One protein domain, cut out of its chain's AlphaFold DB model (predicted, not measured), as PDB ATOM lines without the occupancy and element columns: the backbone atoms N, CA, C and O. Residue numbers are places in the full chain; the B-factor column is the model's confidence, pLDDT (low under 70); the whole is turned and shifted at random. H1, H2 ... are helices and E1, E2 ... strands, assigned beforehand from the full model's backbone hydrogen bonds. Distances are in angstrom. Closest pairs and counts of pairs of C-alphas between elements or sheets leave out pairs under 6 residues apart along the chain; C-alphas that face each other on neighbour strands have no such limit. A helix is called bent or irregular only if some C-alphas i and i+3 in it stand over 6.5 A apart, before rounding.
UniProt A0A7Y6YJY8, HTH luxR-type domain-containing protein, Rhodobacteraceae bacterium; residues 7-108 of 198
ATOM      1  N   ARG A   7      17.876  12.334  -8.608       87.25
ATOM      2  CA  ARG A   7      17.413  12.891  -7.325       87.25
ATOM      3  C   ARG A   7      16.509  11.942  -6.545       87.25
ATOM      4  O   ARG A   7      16.562  11.954  -5.326       87.25
ATOM      5  N   SER A   8      15.714  11.127  -7.230       87.44
ATOM      6  CA  SER A   8      14.818  10.159  -6.591       87.44
ATOM      7  C   SER A   8      15.584   8.969  -5.993       87.44
ATOM      8  O   SER A   8      15.042   8.278  -5.144       87.44
ATOM      9  N   VAL A   9      16.828   8.726  -6.431       88.31
ATOM     10  CA  VAL A   9      17.698   7.657  -5.905       88.31
ATOM     11  C   VAL A   9      18.723   8.194  -4.904       88.31
ATOM     12  O   VAL A   9      18.955   7.580  -3.869       88.31
ATOM     13  N   LEU A  10      19.352   9.332  -5.204       86.75
ATOM     14  CA  LEU A  10      20.401   9.931  -4.371       86.75
ATOM     15  C   LEU A  10      19.841  10.780  -3.224       86.75
ATOM     16  O   LEU A  10      20.553  11.021  -2.250       86.75
ATOM     17  N   GLY A  11      18.603  11.270  -3.338       84.69
ATOM     18  CA  GLY A  11      17.960  12.091  -2.316       84.69
ATOM     19  C   GLY A  11      18.810  13.299  -1.917       84.69
ATOM     20  O   GLY A  11      19.296  14.061  -2.761       84.69
ATOM     21  N   SER A  12      19.037  13.443  -0.611       82.50
ATOM     22  CA  SER A  12      19.913  14.475  -0.028       82.50
ATOM     23  C   SER A  12      21.409  14.339  -0.367       82.50
ATOM     24  O   SER A  12      22.163  15.301  -0.201       82.50
ATOM     25  N   TYR A  13      21.856  13.184  -0.870       84.62
ATOM     26  CA  TYR A  13      23.252  12.948  -1.253       84.62
ATOM     27  C   TYR A  13      23.588  13.435  -2.662       84.62
ATOM     28  O   TYR A  13      24.748  13.339  -3.053       84.62
ATOM     29  N   LEU A  14      22.625  13.983  -3.411       81.75
ATOM     30  CA  LEU A  14      22.790  14.394  -4.808       81.75
ATOM     31  C   LEU A  14      24.070  15.214  -5.059       81.75
ATOM     32  O   LEU A  14      24.839  14.883  -5.958       81.75
ATOM     33  N   ASP A  15      24.342  16.215  -4.217       80.12
ATOM     34  CA  ASP A  15      25.486  17.129  -4.378       80.12
ATOM     35  C   ASP A  15      26.775  16.634  -3.692       80.12
ATOM     36  O   ASP A  15      27.845  17.218  -3.860       80.12
ATOM     37  N   LYS A  16      26.686  15.561  -2.895       82.62
ATOM     38  CA  LYS A  16      27.799  14.995  -2.105       82.62
ATOM     39  C   LYS A  16      28.223  13.607  -2.587       82.62
ATOM     40  O   LYS A  16      29.135  13.008  -2.017       82.62
ATOM     41  N   ALA A  17      27.538  13.068  -3.591       86.12
ATOM     42  CA  ALA A  17      27.741  11.711  -4.051       86.12
ATOM     43  C   ALA A  17      29.133  11.562  -4.669       86.12
ATOM     44  O   ALA A  17      29.519  12.301  -5.569       86.12
ATOM     45  N   LYS A  18      29.898  10.575  -4.202       89.00
ATOM     46  CA  LYS A  18      31.239  10.325  -4.732       89.00
ATOM     47  C   LYS A  18      31.156   9.913  -6.213       89.00
ATOM     48  O   LYS A  18      30.468   8.930  -6.507       89.00
ATOM     49  N   PRO A  19      31.890  10.573  -7.130       90.31
ATOM     50  CA  PRO A  19      31.955  10.146  -8.521       90.31
ATOM     51  C   PRO A  19      32.375   8.681  -8.665       90.31
ATOM     52  O   PRO A  19      33.321   8.221  -8.022       90.31
ATOM     53  N   GLY A  20      31.647   7.945  -9.504       88.94
ATOM     54  CA  GLY A  20      31.867   6.523  -9.775       88.94
ATOM     55  C   GLY A  20      31.232   5.560  -8.767       88.94
ATOM     56  O   GLY A  20      31.231   4.356  -9.029       88.94
ATOM     57  N   ALA A  21      30.673   6.051  -7.655       91.62
ATOM     58  CA  ALA A  21      29.868   5.228  -6.755       91.62
ATOM     59  C   ALA A  21      28.504   4.933  -7.392       91.62
ATOM     60  O   ALA A  21      27.842   5.843  -7.887       91.62
ATOM     61  N   ILE A  22      28.080   3.671  -7.380       93.19
ATOM     62  CA  ILE A  22      26.823   3.252  -8.004       93.19
ATOM     63  C   ILE A  22      25.732   3.161  -6.948       93.19
ATOM     64  O   ILE A  22      25.887   2.456  -5.953       93.19
ATOM     65  N   TRP A  23      24.621   3.840  -7.206       92.88
ATOM     66  CA  TRP A  23      23.453   3.868  -6.337       92.88
ATOM     67  C   TRP A  23      22.288   3.188  -7.028       92.88
ATOM     68  O   TRP A  23      21.959   3.538  -8.158       92.88
ATOM     69  N   TYR A  24      21.659   2.228  -6.360       91.88
ATOM     70  CA  TYR A  24      20.489   1.541  -6.897       91.88
ATOM     71  C   TYR A  24      19.215   2.080  -6.259       91.88
ATOM     72  O   TYR A  24      19.201   2.376  -5.066       91.88
ATOM     73  N   LYS A  25      18.122   2.139  -7.026       90.75
ATOM     74  CA  LYS A  25      16.784   2.444  -6.490       90.75
ATOM     75  C   LYS A  25      16.405   1.469  -5.369       90.75
ATOM     76  O   LYS A  25      15.778   1.865  -4.401       90.75
ATOM     77  N   SER A  26      16.796   0.199  -5.456       87.69
ATOM     78  CA  SER A  26      16.567  -0.758  -4.362       87.69
ATOM     79  C   SER A  26      17.333  -0.466  -3.063       87.69
ATOM     80  O   SER A  26      17.000  -1.064  -2.044       87.69
ATOM     81  N   MET A  27      18.337   0.417  -3.086       84.12
ATOM     82  CA  MET A  27      19.128   0.814  -1.913       84.12
ATOM     83  C   MET A  27      18.667   2.142  -1.297       84.12
ATOM     84  O   MET A  27      19.195   2.529  -0.259       84.12
ATOM     85  N   SER A  28      17.744   2.868  -1.934       75.94
ATOM     86  CA  SER A  28      17.244   4.137  -1.405       75.94
ATOM     87  C   SER A  28      16.107   3.900  -0.411       75.94
ATOM     88  O   SER A  28      15.080   3.334  -0.781       75.94
ATOM     89  N   ASP A  29      16.275   4.399   0.813       62.06
ATOM     90  CA  ASP A  29      15.246   4.394   1.865       62.06
ATOM     91  C   ASP A  29      14.189   5.506   1.685       62.06
ATOM     92  O   ASP A  29      13.203   5.561   2.423       62.06
ATOM     93  N   GLU A  30      14.373   6.419   0.721       64.19
ATOM     94  CA  GLU A  30      13.398   7.475   0.431       64.19
ATOM     95  C   GLU A  30      12.139   6.920  -0.256       64.19
ATOM     96  O   GLU A  30      12.189   5.976  -1.048       64.19
ATOM     97  N   ALA A  31      10.986   7.528   0.050       61.44
ATOM     98  CA  ALA A  31       9.699   7.140  -0.517       61.44
ATOM     99  C   ALA A  31       9.766   7.092  -2.054       61.44
ATOM    100  O   ALA A  31      10.180   8.058  -2.697       61.44
ATOM    101  N   ALA A  32       9.340   5.965  -2.630       69.06
ATOM    102  CA  ALA A  32       9.407   5.726  -4.065       69.06
ATOM    103  C   ALA A  32       8.724   6.858  -4.853       69.06
ATOM    104  O   ALA A  32       7.559   7.188  -4.618       69.06
ATOM    105  N   ASP A  33       9.456   7.468  -5.793       83.38
ATOM    106  CA  ASP A  33       8.911   8.525  -6.644       83.38
ATOM    107  C   ASP A  33       7.811   7.933  -7.554       83.38
ATOM    108  O   ASP A  33       8.108   7.111  -8.430       83.38
ATOM    109  N   PRO A  34       6.541   8.366  -7.424       84.44
ATOM    110  CA  PRO A  34       5.426   7.794  -8.180       84.44
ATOM    111  C   PRO A  34       5.532   8.052  -9.691       84.44
ATOM    112  O   PRO A  34       4.837   7.424 -10.496       84.44
ATOM    113  N   VAL A  35       6.364   9.004 -10.123       86.81
ATOM    114  CA  VAL A  35       6.673   9.215 -11.544       86.81
ATOM    115  C   VAL A  35       7.667   8.164 -12.034       86.81
ATOM    116  O   VAL A  35       7.468   7.614 -13.120       86.81
ATOM    117  N   LEU A  36       8.693   7.851 -11.235       86.56
ATOM    118  CA  LEU A  36       9.671   6.804 -11.541       86.56
ATOM    119  C   LEU A  36       8.993   5.436 -11.624       86.56
ATOM    120  O   LEU A  36       9.241   4.689 -12.569       86.56
ATOM    121  N   ASP A  37       8.085   5.138 -10.696       86.81
ATOM    122  CA  ASP A  37       7.344   3.877 -10.702       86.81
ATOM    123  C   ASP A  37       6.457   3.744 -11.937       86.81
ATOM    124  O   ASP A  37       6.559   2.754 -12.653       86.81
ATOM    125  N   ARG A  38       5.669   4.769 -12.290       87.88
ATOM    126  CA  ARG A  38       4.876   4.750 -13.535       87.88
ATOM    127  C   ARG A  38       5.753   4.606 -14.780       87.88
ATOM    128  O   ARG A  38       5.395   3.886 -15.719       87.88
ATOM    129  N   PHE A  39       6.910   5.271 -14.805       86.88
ATOM    130  CA  PHE A  39       7.878   5.147 -15.893       86.88
ATOM    131  C   PHE A  39       8.423   3.717 -16.004       86.88
ATOM    132  O   PHE A  39       8.504   3.179 -17.110       86.88
ATOM    133  N   HIS A  40       8.740   3.086 -14.873       89.50
ATOM    134  CA  HIS A  40       9.209   1.705 -14.801       89.50
ATOM    135  C   HIS A  40       8.119   0.706 -15.200       89.50
ATOM    136  O   HIS A  40       8.341  -0.104 -16.101       89.50
ATOM    137  N   THR A  41       6.917   0.814 -14.628       88.19
ATOM    138  CA  THR A  41       5.777  -0.067 -14.919       88.19
ATOM    139  C   THR A  41       5.402  -0.036 -16.398       88.19
ATOM    140  O   THR A  41       5.266  -1.087 -17.019       88.19
ATOM    141  N   SER A  42       5.299   1.155 -17.000       89.56
ATOM    142  CA  SER A  42       4.943   1.298 -18.423       89.56
ATOM    143  C   SER A  42       5.971   0.693 -19.389       89.56
ATOM    144  O   SER A  42       5.623   0.373 -20.523       89.56
ATOM    145  N   ARG A  43       7.225   0.515 -18.954       86.94
ATOM    146  CA  ARG A  43       8.341   0.021 -19.783       86.94
ATOM    147  C   ARG A  43       8.887  -1.339 -19.352       86.94
ATOM    148  O   ARG A  43       9.887  -1.779 -19.912       86.94
ATOM    149  N   LYS A  44       8.238  -2.013 -18.394       91.75
ATOM    150  CA  LYS A  44       8.711  -3.280 -17.801       91.75
ATOM    151  C   LYS A  44      10.144  -3.172 -17.255       91.75
ATOM    152  O   LYS A  44      10.956  -4.078 -17.427       91.75
ATOM    153  N   LEU A  45      10.456  -2.038 -16.628       92.62
ATOM    154  CA  LEU A  45      11.713  -1.805 -15.918       92.62
ATOM    155  C   LEU A  45      11.492  -2.046 -14.425       92.62
ATOM    156  O   LEU A  45      10.389  -1.840 -13.923       92.62
ATOM    157  N   VAL A  46      12.526  -2.501 -13.725       91.56
ATOM    158  CA  VAL A  46      12.426  -2.919 -12.316       91.56
ATOM    159  C   VAL A  46      13.515  -2.331 -11.428       91.56
ATOM    160  O   VAL A  46      13.378  -2.359 -10.208       91.56
ATOM    161  N   GLU A  47      14.592  -1.814 -12.016       93.12
ATOM    162  CA  GLU A  47      15.732  -1.272 -11.282       93.12
ATOM    163  C   GLU A  47      16.320  -0.061 -12.011       93.12
ATOM    164  O   GLU A  47      16.222   0.062 -13.237       93.12
ATOM    165  N   LEU A  48      16.933   0.834 -11.244       93.69
ATOM    166  CA  LEU A  48      17.671   1.992 -11.741       93.69
ATOM    167  C   LEU A  48      19.009   2.060 -11.008       93.69
ATOM    168  O   LEU A  48      19.018   2.072  -9.782       93.69
ATOM    169  N   ALA A  49      20.110   2.128 -11.755       94.00
ATOM    170  CA  ALA A  49      21.424   2.487 -11.241       94.00
ATOM    171  C   ALA A  49      21.766   3.929 -11.624       94.00
ATOM    172  O   ALA A  49      21.615   4.324 -12.780       94.00
ATOM    173  N   VAL A  50      22.269   4.692 -10.662       93.81
ATOM    174  CA  VAL A  50      22.713   6.074 -10.831       93.81
ATOM    175  C   VAL A  50      24.196   6.147 -10.502       93.81
ATOM    176  O   VAL A  50      24.621   5.725  -9.426       93.81
ATOM    177  N   ILE A  51      24.985   6.676 -11.435       94.12
ATOM    178  CA  ILE A  51      26.433   6.842 -11.293       94.12
ATOM    179  C   ILE A  51      26.751   8.335 -11.418       94.12
ATOM    180  O   ILE A  51      26.631   8.880 -12.519       94.12
ATOM    181  N   PRO A  52      27.160   9.021 -10.337       91.88
ATOM    182  CA  PRO A  52      27.666  10.382 -10.434       91.88
ATOM    183  C   PRO A  52      28.943  10.376 -11.278       91.88
ATOM    184  O   PRO A  52      29.886   9.631 -10.995       91.88
ATOM    185  N   LEU A  53      28.964  11.177 -12.339       90.25
ATOM    186  CA  LEU A  53      30.114  11.321 -13.233       90.25
ATOM    187  C   LEU A  53      30.965  12.532 -12.853       90.25
ATOM    188  O   LEU A  53      32.189  12.474 -12.925       90.25
ATOM    189  N   SER A  54      30.314  13.610 -12.420       85.62
ATOM    190  CA  SER A  54      30.949  14.809 -11.882       85.62
ATOM    191  C   SER A  54      30.034  15.426 -10.833       85.62
ATOM    192  O   SER A  54      28.826  15.503 -11.036       85.62
ATOM    193  N   THR A  55      30.604  15.876  -9.723       77.06
ATOM    194  CA  THR A  55      29.890  16.609  -8.674       77.06
ATOM    195  C   THR A  55      30.659  17.893  -8.398       77.06
ATOM    196  O   THR A  55      31.742  17.855  -7.813       77.06
ATOM    197  N   GLY A  56      30.139  19.023  -8.879       69.19
ATOM    198  CA  GLY A  56      30.708  20.353  -8.670       69.19
ATOM    199  C   GLY A  56      29.723  21.300  -7.985       69.19
ATOM    200  O   GLY A  56      28.545  20.996  -7.841       69.19
ATOM    201  N   SER A  57      30.199  22.485  -7.600       58.66
ATOM    202  CA  SER A  57      29.405  23.491  -6.876       58.66
ATOM    203  C   SER A  57      28.279  24.137  -7.693       58.66
ATOM    204  O   SER A  57      27.356  24.693  -7.107       58.66
ATOM    205  N   GLN A  58      28.341  24.086  -9.029       61.03
ATOM    206  CA  GLN A  58      27.290  24.617  -9.914       61.03
ATOM    207  C   GLN A  58      26.607  23.554 -10.780       61.03
ATOM    208  O   GLN A  58      25.491  23.779 -11.237       61.03
ATOM    209  N   HIS A  59      27.272  22.428 -11.044       68.75
ATOM    210  CA  HIS A  59      26.775  21.404 -11.959       68.75
ATOM    211  C   HIS A  59      27.163  20.017 -11.448       68.75
ATOM    212  O   HIS A  59      28.326  19.773 -11.119       68.75
ATOM    213  N   ALA A  60      26.181  19.119 -11.415       80.38
ATOM    214  CA  ALA A  60      26.375  17.706 -11.148       80.38
ATOM    215  C   ALA A  60      25.847  16.900 -12.338       80.38
ATOM    216  O   ALA A  60      24.730  17.122 -12.812       80.38
ATOM    217  N   ASP A  61      26.681  15.995 -12.838       86.69
ATOM    218  CA  ASP A  61      26.382  15.130 -13.970       86.69
ATOM    219  C   ASP A  61      26.197  13.696 -13.475       86.69
ATOM    220  O   ASP A  61      27.020  13.176 -12.712       86.69
ATOM    221  N   PHE A  62      25.155  13.028 -13.963       89.75
ATOM    222  CA  PHE A  62      24.804  11.667 -13.570       89.75
ATOM    223  C   PHE A  62      24.546  10.804 -14.801       89.75
ATOM    224  O   PHE A  62      23.965  11.262 -15.785       89.75
ATOM    225  N   LEU A  63      24.940   9.535 -14.722       91.38
ATOM    226  CA  LEU A  63      24.534   8.496 -15.656       91.38
ATOM    227  C   LEU A  63      23.428   7.654 -15.022       91.38
ATOM    228  O   LEU A  63      23.628   7.071 -13.957       91.38
ATOM    229  N   GLU A  64      22.288   7.568 -15.701       93.25
ATOM    230  CA  GLU A  64      21.141   6.756 -15.293       93.25
ATOM    231  C   GLU A  64      21.039   5.518 -16.187       93.25
ATOM    232  O   GLU A  64      20.906   5.624 -17.408       93.25
ATOM    233  N   VAL A  65      21.092   4.334 -15.579       92.75
ATOM    234  CA  VAL A  65      20.956   3.050 -16.273       92.75
ATOM    235  C   VAL A  65      19.738   2.323 -15.725       92.75
ATOM    236  O   VAL A  65      19.688   1.955 -14.554       92.75
ATOM    237  N   HIS A  66      18.747   2.110 -16.584       93.69
ATOM    238  CA  HIS A  66      17.521   1.407 -16.231       93.69
ATOM    239  C   HIS A  66      17.594  -0.058 -16.655       93.69
ATOM    240  O   HIS A  66      17.969  -0.355 -17.788       93.69
ATOM    241  N   PHE A  67      17.162  -0.965 -15.780       93.12
ATOM    242  CA  PHE A  67      17.175  -2.400 -16.053       93.12
ATOM    243  C   PHE A  67      15.764  -2.988 -16.067       93.12
ATOM    244  O   PHE A  67      14.932  -2.671 -15.215       93.12
ATOM    245  N   SER A  68      15.514  -3.899 -17.008       93.31
ATOM    246  CA  SER A  68      14.323  -4.763 -17.038       93.31
ATOM    247  C   SER A  68      14.400  -5.928 -16.046       93.31
ATOM    248  O   SER A  68      13.375  -6.494 -15.679       93.31
ATOM    249  N   THR A  69      15.601  -6.252 -15.565       92.12
ATOM    250  CA  THR A  69      15.870  -7.264 -14.533       92.12
ATOM    251  C   THR A  69      16.848  -6.707 -13.508       92.12
ATOM    252  O   THR A  69      17.776  -5.997 -13.887       92.12
ATOM    253  N   ARG A  70      16.703  -7.051 -12.222       92.31
ATOM    254  CA  ARG A  70      17.685  -6.621 -11.214       92.31
ATOM    255  C   ARG A  70      19.074  -7.163 -11.573       92.31
ATOM    256  O   ARG A  70      19.192  -8.368 -11.807       92.31
ATOM    257  N   PRO A  71      20.109  -6.308 -11.632       92.06
ATOM    258  CA  PRO A  71      21.434  -6.750 -12.017       92.06
ATOM    259  C   PRO A  71      22.019  -7.655 -10.934       92.06
ATOM    260  O   PRO A  71      22.038  -7.291  -9.757       92.06
ATOM    261  N   GLY A  72      22.494  -8.834 -11.335       92.50
ATOM    262  CA  GLY A  72      23.179  -9.771 -10.440       92.50
ATOM    263  C   GLY A  72      24.602  -9.315 -10.094       92.50
ATOM    264  O   GLY A  72      25.140  -8.407 -10.728       92.50
ATOM    265  N   ALA A  73      25.251  -9.985  -9.136       92.00
ATOM    266  CA  ALA A  73      26.566  -9.590  -8.610       92.00
ATOM    267  C   ALA A  73      27.641  -9.368  -9.697       92.00
ATOM    268  O   ALA A  73      28.398  -8.403  -9.633       92.00
ATOM    269  N   VAL A  74      27.671 -10.208 -10.740       93.44
ATOM    270  CA  VAL A  74      28.621 -10.069 -11.860       93.44
ATOM    271  C   VAL A  74      28.374  -8.786 -12.658       93.44
ATOM    272  O   VAL A  74      29.314  -8.058 -12.962       93.44
ATOM    273  N   GLN A  75      27.115  -8.468 -12.973       91.06
ATOM    274  CA  GLN A  75      26.770  -7.241 -13.701       91.06
ATOM    275  C   GLN A  75      27.081  -5.996 -12.866       91.06
ATOM    276  O   GLN A  75      27.622  -5.028 -13.392       91.06
ATOM    277  N   GLN A  76      26.804  -6.043 -11.562       93.31
ATOM    278  CA  GLN A  76      27.163  -4.969 -10.634       93.31
ATOM    279  C   GLN A  76      28.685  -4.770 -10.561       93.31
ATOM    280  O   GLN A  76      29.159  -3.635 -10.580       93.31
ATOM    281  N   ALA A  77      29.464  -5.858 -10.536       91.38
ATOM    282  CA  ALA A  77      30.923  -5.798 -10.556       91.38
ATOM    283  C   ALA A  77      31.455  -5.193 -11.864       91.38
ATOM    284  O   ALA A  77      32.312  -4.315 -11.820       91.38
ATOM    285  N   LEU A  78      30.912  -5.594 -13.019       93.25
ATOM    286  CA  LEU A  78      31.275  -5.009 -14.314       93.25
ATOM    287  C   LEU A  78      30.974  -3.512 -14.362       93.25
ATOM    288  O   LEU A  78      31.830  -2.736 -14.780       93.25
ATOM    289  N   LEU A  79      29.795  -3.101 -13.885       92.25
ATOM    290  CA  LEU A  79      29.423  -1.690 -13.784       92.25
ATOM    291  C   LEU A  79      30.402  -0.912 -12.893       92.25
ATOM    292  O   LEU A  79      30.844   0.168 -13.278       92.25
ATOM    293  N   ASN A  80      30.795  -1.473 -11.747       90.81
ATOM    294  CA  ASN A  80      31.795  -0.869 -10.862       90.81
ATOM    295  C   ASN A  80      33.182  -0.766 -11.514       90.81
ATOM    296  O   ASN A  80      33.868   0.236 -11.340       90.81
ATOM    297  N   ILE A  81      33.603  -1.771 -12.289       92.38
ATOM    298  CA  ILE A  81      34.887  -1.737 -13.005       92.38
ATOM    299  C   ILE A  81      34.891  -0.605 -14.039       92.38
ATOM    300  O   ILE A  81      35.866   0.145 -14.140       92.38
ATOM    301  N   ILE A  82      33.803  -0.452 -14.800       93.12
ATOM    302  CA  ILE A  82      33.734   0.576 -15.845       93.12
ATOM    303  C   ILE A  82      33.439   1.974 -15.291       93.12
ATOM    304  O   ILE A  82      33.773   2.951 -15.963       93.12
ATOM    305  N   SER A  83      32.873   2.106 -14.084       90.75
ATOM    306  CA  SER A  83      32.469   3.405 -13.522       90.75
ATOM    307  C   SER A  83      33.640   4.383 -13.428       90.75
ATOM    308  O   SER A  83      33.516   5.535 -13.840       90.75
ATOM    309  N   GLY A  84      34.814   3.913 -12.998       88.31
ATOM    310  CA  GLY A  84      36.018   4.738 -12.938       88.31
ATOM    311  C   GLY A  84      36.469   5.235 -14.315       88.31
ATOM    312  O   GLY A  84      36.925   6.370 -14.445       88.31
ATOM    313  N   THR A  85      36.318   4.414 -15.357       90.88
ATOM    314  CA  THR A  85      36.605   4.826 -16.738       90.88
ATOM    315  C   THR A  85      35.601   5.866 -17.210       90.88
ATOM    316  O   THR A  85      36.027   6.882 -17.746       90.88
ATOM    317  N   LEU A  86      34.307   5.668 -16.938       90.38
ATOM    318  CA  LEU A  86      33.247   6.614 -17.293       90.38
ATOM    319  C   LEU A  86      33.482   7.987 -16.653       90.38
ATOM    320  O   LEU A  86      33.458   8.996 -17.358       90.38
ATOM    321  N   VAL A  87      33.806   8.021 -15.356       90.38
ATOM    322  CA  VAL A  87      34.173   9.253 -14.640       90.38
ATOM    323  C   VAL A  87      35.374   9.923 -15.300       90.38
ATOM    324  O   VAL A  87      35.308  11.102 -15.626       90.38
ATOM    325  N   ARG A  88      36.466   9.191 -15.566       87.69
ATOM    326  CA  ARG A  88      37.656   9.773 -16.216       87.69
ATOM    327  C   ARG A  88      37.349  10.317 -17.609       87.69
ATOM    328  O   ARG A  88      37.772  11.423 -17.923       87.69
ATOM    329  N   THR A  89      36.613   9.573 -18.434       86.44
ATOM    330  CA  THR A  89      36.230  10.026 -19.781       86.44
ATOM    331  C   THR A  89      35.323  11.247 -19.737       86.44
ATOM    332  O   THR A  89      35.453  12.132 -20.576       86.44
ATOM    333  N   TRP A  90      34.439  11.322 -18.741       86.44
ATOM    334  CA  TRP A  90      33.549  12.457 -18.555       86.44
ATOM    335  C   TRP A  90      34.283  13.685 -18.016       86.44
ATOM    336  O   TRP A  90      34.015  14.792 -18.460       86.44
ATOM    337  N   THR A  91      35.244  13.514 -17.112       81.31
ATOM    338  CA  THR A  91      36.066  14.617 -16.590       81.31
ATOM    339  C   THR A  91      37.038  15.150 -17.641       81.31
ATOM    340  O   THR A  91      37.213  16.357 -17.756       81.31
ATOM    341  N   ASN A  92      37.631  14.266 -18.450       79.19
ATOM    342  CA  ASN A  92      38.559  14.639 -19.522       79.19
ATOM    343  C   ASN A  92      37.850  15.139 -20.789       79.19
ATOM    344  O   ASN A  92      38.513  15.449 -21.781       79.19
ATOM    345  N   ARG A  93      36.512  15.195 -20.797       74.38
ATOM    346  CA  ARG A  93      35.764  15.731 -21.933       74.38
ATOM    347  C   ARG A  93      36.099  17.212 -22.098       74.38
ATOM    348  O   ARG A  93      36.109  17.950 -21.117       74.38
ATOM    349  N   SER A  94      36.295  17.671 -23.332       59.19
ATOM    350  CA  SER A  94      36.350  19.109 -23.614       59.19
ATOM    351  C   SER A  94      35.005  19.731 -23.207       59.19
ATOM    352  O   SER A  94      33.997  19.420 -23.853       59.19
ATOM    353  N   PRO A  95      34.945  20.591 -22.168       57.16
ATOM    354  CA  PRO A  95      33.683  21.065 -21.585       57.16
ATOM    355  C   PRO A  95      32.753  21.756 -22.597       57.16
ATOM    356  O   PRO A  95      31.537  21.760 -22.427       57.16
ATOM    357  N   GLY A  96      33.324  22.293 -23.682       55.72
ATOM    358  CA  GLY A  96      32.596  22.981 -24.744       55.72
ATOM    359  C   GLY A  96      31.758  22.076 -25.648       55.72
ATOM    360  O   GLY A  96      30.664  22.477 -26.012       55.72
ATOM    361  N   LEU A  97      32.188  20.849 -25.960       57.09
ATOM    362  CA  LEU A  97      31.541  20.043 -27.011       57.09
ATOM    363  C   LEU A  97      30.183  19.472 -26.586       57.09
ATOM    364  O   LEU A  97      29.262  19.388 -27.394       57.09
ATOM    365  N   TYR A  98      30.032  19.099 -25.313       55.88
ATOM    366  CA  TYR A  98      28.765  18.562 -24.806       55.88
ATOM    367  C   TYR A  98      27.792  19.671 -24.403       55.88
ATOM    368  O   TYR A  98      26.603  19.565 -24.678       55.88
ATOM    369  N   ALA A  99      28.285  20.763 -23.806       59.53
ATOM    370  CA  ALA A  99      27.462  21.948 -23.585       59.53
ATOM    371  C   ALA A  99      26.965  22.506 -24.925       59.53
ATOM    372  O   ALA A  99      25.790  22.823 -25.043       59.53
ATOM    373  N   GLU A 100      27.812  22.548 -25.956       53.59
ATOM    374  CA  GLU A 100      27.421  22.931 -27.311       53.59
ATOM    375  C   GLU A 100      26.442  21.935 -27.933       53.59
ATOM    376  O   GLU A 100      25.431  22.378 -28.463       53.59
ATOM    377  N   ALA A 101      26.654  20.620 -27.816       58.16
ATOM    378  CA  ALA A 101      25.711  19.619 -28.320       58.16
ATOM    379  C   ALA A 101      24.349  19.702 -27.611       58.16
ATOM    380  O   ALA A 101      23.322  19.801 -28.272       58.16
ATOM    381  N   CYS A 102      24.319  19.781 -26.278       57.38
ATOM    382  CA  CYS A 102      23.083  19.942 -25.515       57.38
ATOM    383  C   CYS A 102      22.424  21.302 -25.753       57.38
ATOM    384  O   CYS A 102      21.201  21.384 -25.799       57.38
ATOM    385  N   LEU A 103      23.185  22.389 -25.905       58.88
ATOM    386  CA  LEU A 103      22.632  23.693 -26.273       58.88
ATOM    387  C   LEU A 103      22.149  23.698 -27.723       58.88
ATOM    388  O   LEU A 103      21.172  24.377 -28.002       58.88
ATOM    389  N   THR A 104      22.779  22.950 -28.625       55.19
ATOM    390  CA  THR A 104      22.358  22.784 -30.021       55.19
ATOM    391  C   THR A 104      21.083  21.963 -30.093       55.19
ATOM    392  O   THR A 104      20.130  22.409 -30.718       55.19
ATOM    393  N   GLU A 105      20.988  20.848 -29.370       55.16
ATOM    394  CA  GLU A 105      19.760  20.059 -29.243       55.16
ATOM    395  C   GLU A 105      18.652  20.845 -28.542       55.16
ATOM    396  O   GLU A 105      17.515  20.840 -28.997       55.16
ATOM    397  N   ARG A 106      18.957  21.590 -27.471       51.28
ATOM    398  CA  ARG A 106      17.968  22.438 -26.786       51.28
ATOM    399  C   ARG A 106      17.594  23.671 -27.599       51.28
ATOM    400  O   ARG A 106      16.467  24.124 -27.453       51.28
ATOM    401  N   ARG A 107      18.474  24.223 -28.441       52.03
ATOM    402  CA  ARG A 107      18.138  25.269 -29.426       52.03
ATOM    403  C   ARG A 107      17.333  24.691 -30.580       52.03
ATOM    404  O   ARG A 107      16.414  25.360 -31.021       52.03
ATOM    405  N   ALA A 108      17.603  23.466 -31.019       52.75
ATOM    406  CA  ALA A 108      16.770  22.764 -31.987       52.75
ATOM    407  C   ALA A 108      15.380  22.472 -31.396       52.75
ATOM    408  O   ALA A 108      14.376  22.743 -32.040       52.75
TER     409      ALA A 108
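What this domain is: This is residues 7 to 108 of the 198 residues of the protein "HTH luxR-type domain-containing protein" of Rhodobacteraceae bacterium (UniProt A0A7Y6YJY8). Look first for a hairpin of two long strands, E1 and E2, in the middle; H1 and H3b, the second arm of the bent helix H3, pack on E1, while H2 sits near the hairpin's open end. Residues 92 to 97 and 99 to 108, mostly H4, stick out as a free arm. The 102 printed residues include named elements in the order H1, H2, E1, E2, H3, H4, class mixed, with one antiparallel sheet, E1 - E2. The whole is only just compact, close to loose, with a radius of gyration of the C-alphas of 14.8 A and spans of 36 by 32 by 24 A.

How they stand to each other: Start at E1, residues 47 to 55, and E2, residues 60 to 67, an antiparallel hairpin at 162 degrees; N 49 and O 65 are 2.8 A apart, within hydrogen-bond range. Residues 23 to 24 pair antiparallel with residues 49 to 50 of E1. H3, residues 73 to 91, was assigned as one helix by its hydrogen bonds but is bent, with C-alphas 81 and 84 6.6 A apart; its arms, H3a, residues 73 to 81, and H3b, residues 84 to 91, stand at a steep tilt of 39 degrees. The closest C-alphas of E1 and H3b, Leu 53 and Val 87, are 4.8 A apart. H1, residues 7 to 13, is irregular, with C-alphas 9 and 12 9.3 A apart; its closest C-alpha to E1 is Val 9, 7.2 A from that of Val 50. H2, residues 34 to 43, is close to but not clearly touching H1, and H4, residues 95 to 108, is apart from H3b. Every O i to N i+4 pair is within hydrogen-bond range in H2, H3a and H3b, against 9 of 10 in H4 and 1 of 3 in H1, where 1 of 4 O i to N i+3 pairs is.

Where its parts are: Find C-alpha 47 at (15.732, -1.272, -11.282); from there E1 runs 23.0 A, and E2 returns over 22.6 A. H4 runs 19.9 A to C-alpha 108 at (16.770, 22.764, -31.987).

The domain as a whole: The printed part has no cut, and H1 to H2 is the long link, 20 residues. You will find pLDDT under 70 at residues 29 to 32, 56 to 59 and 94 to 108.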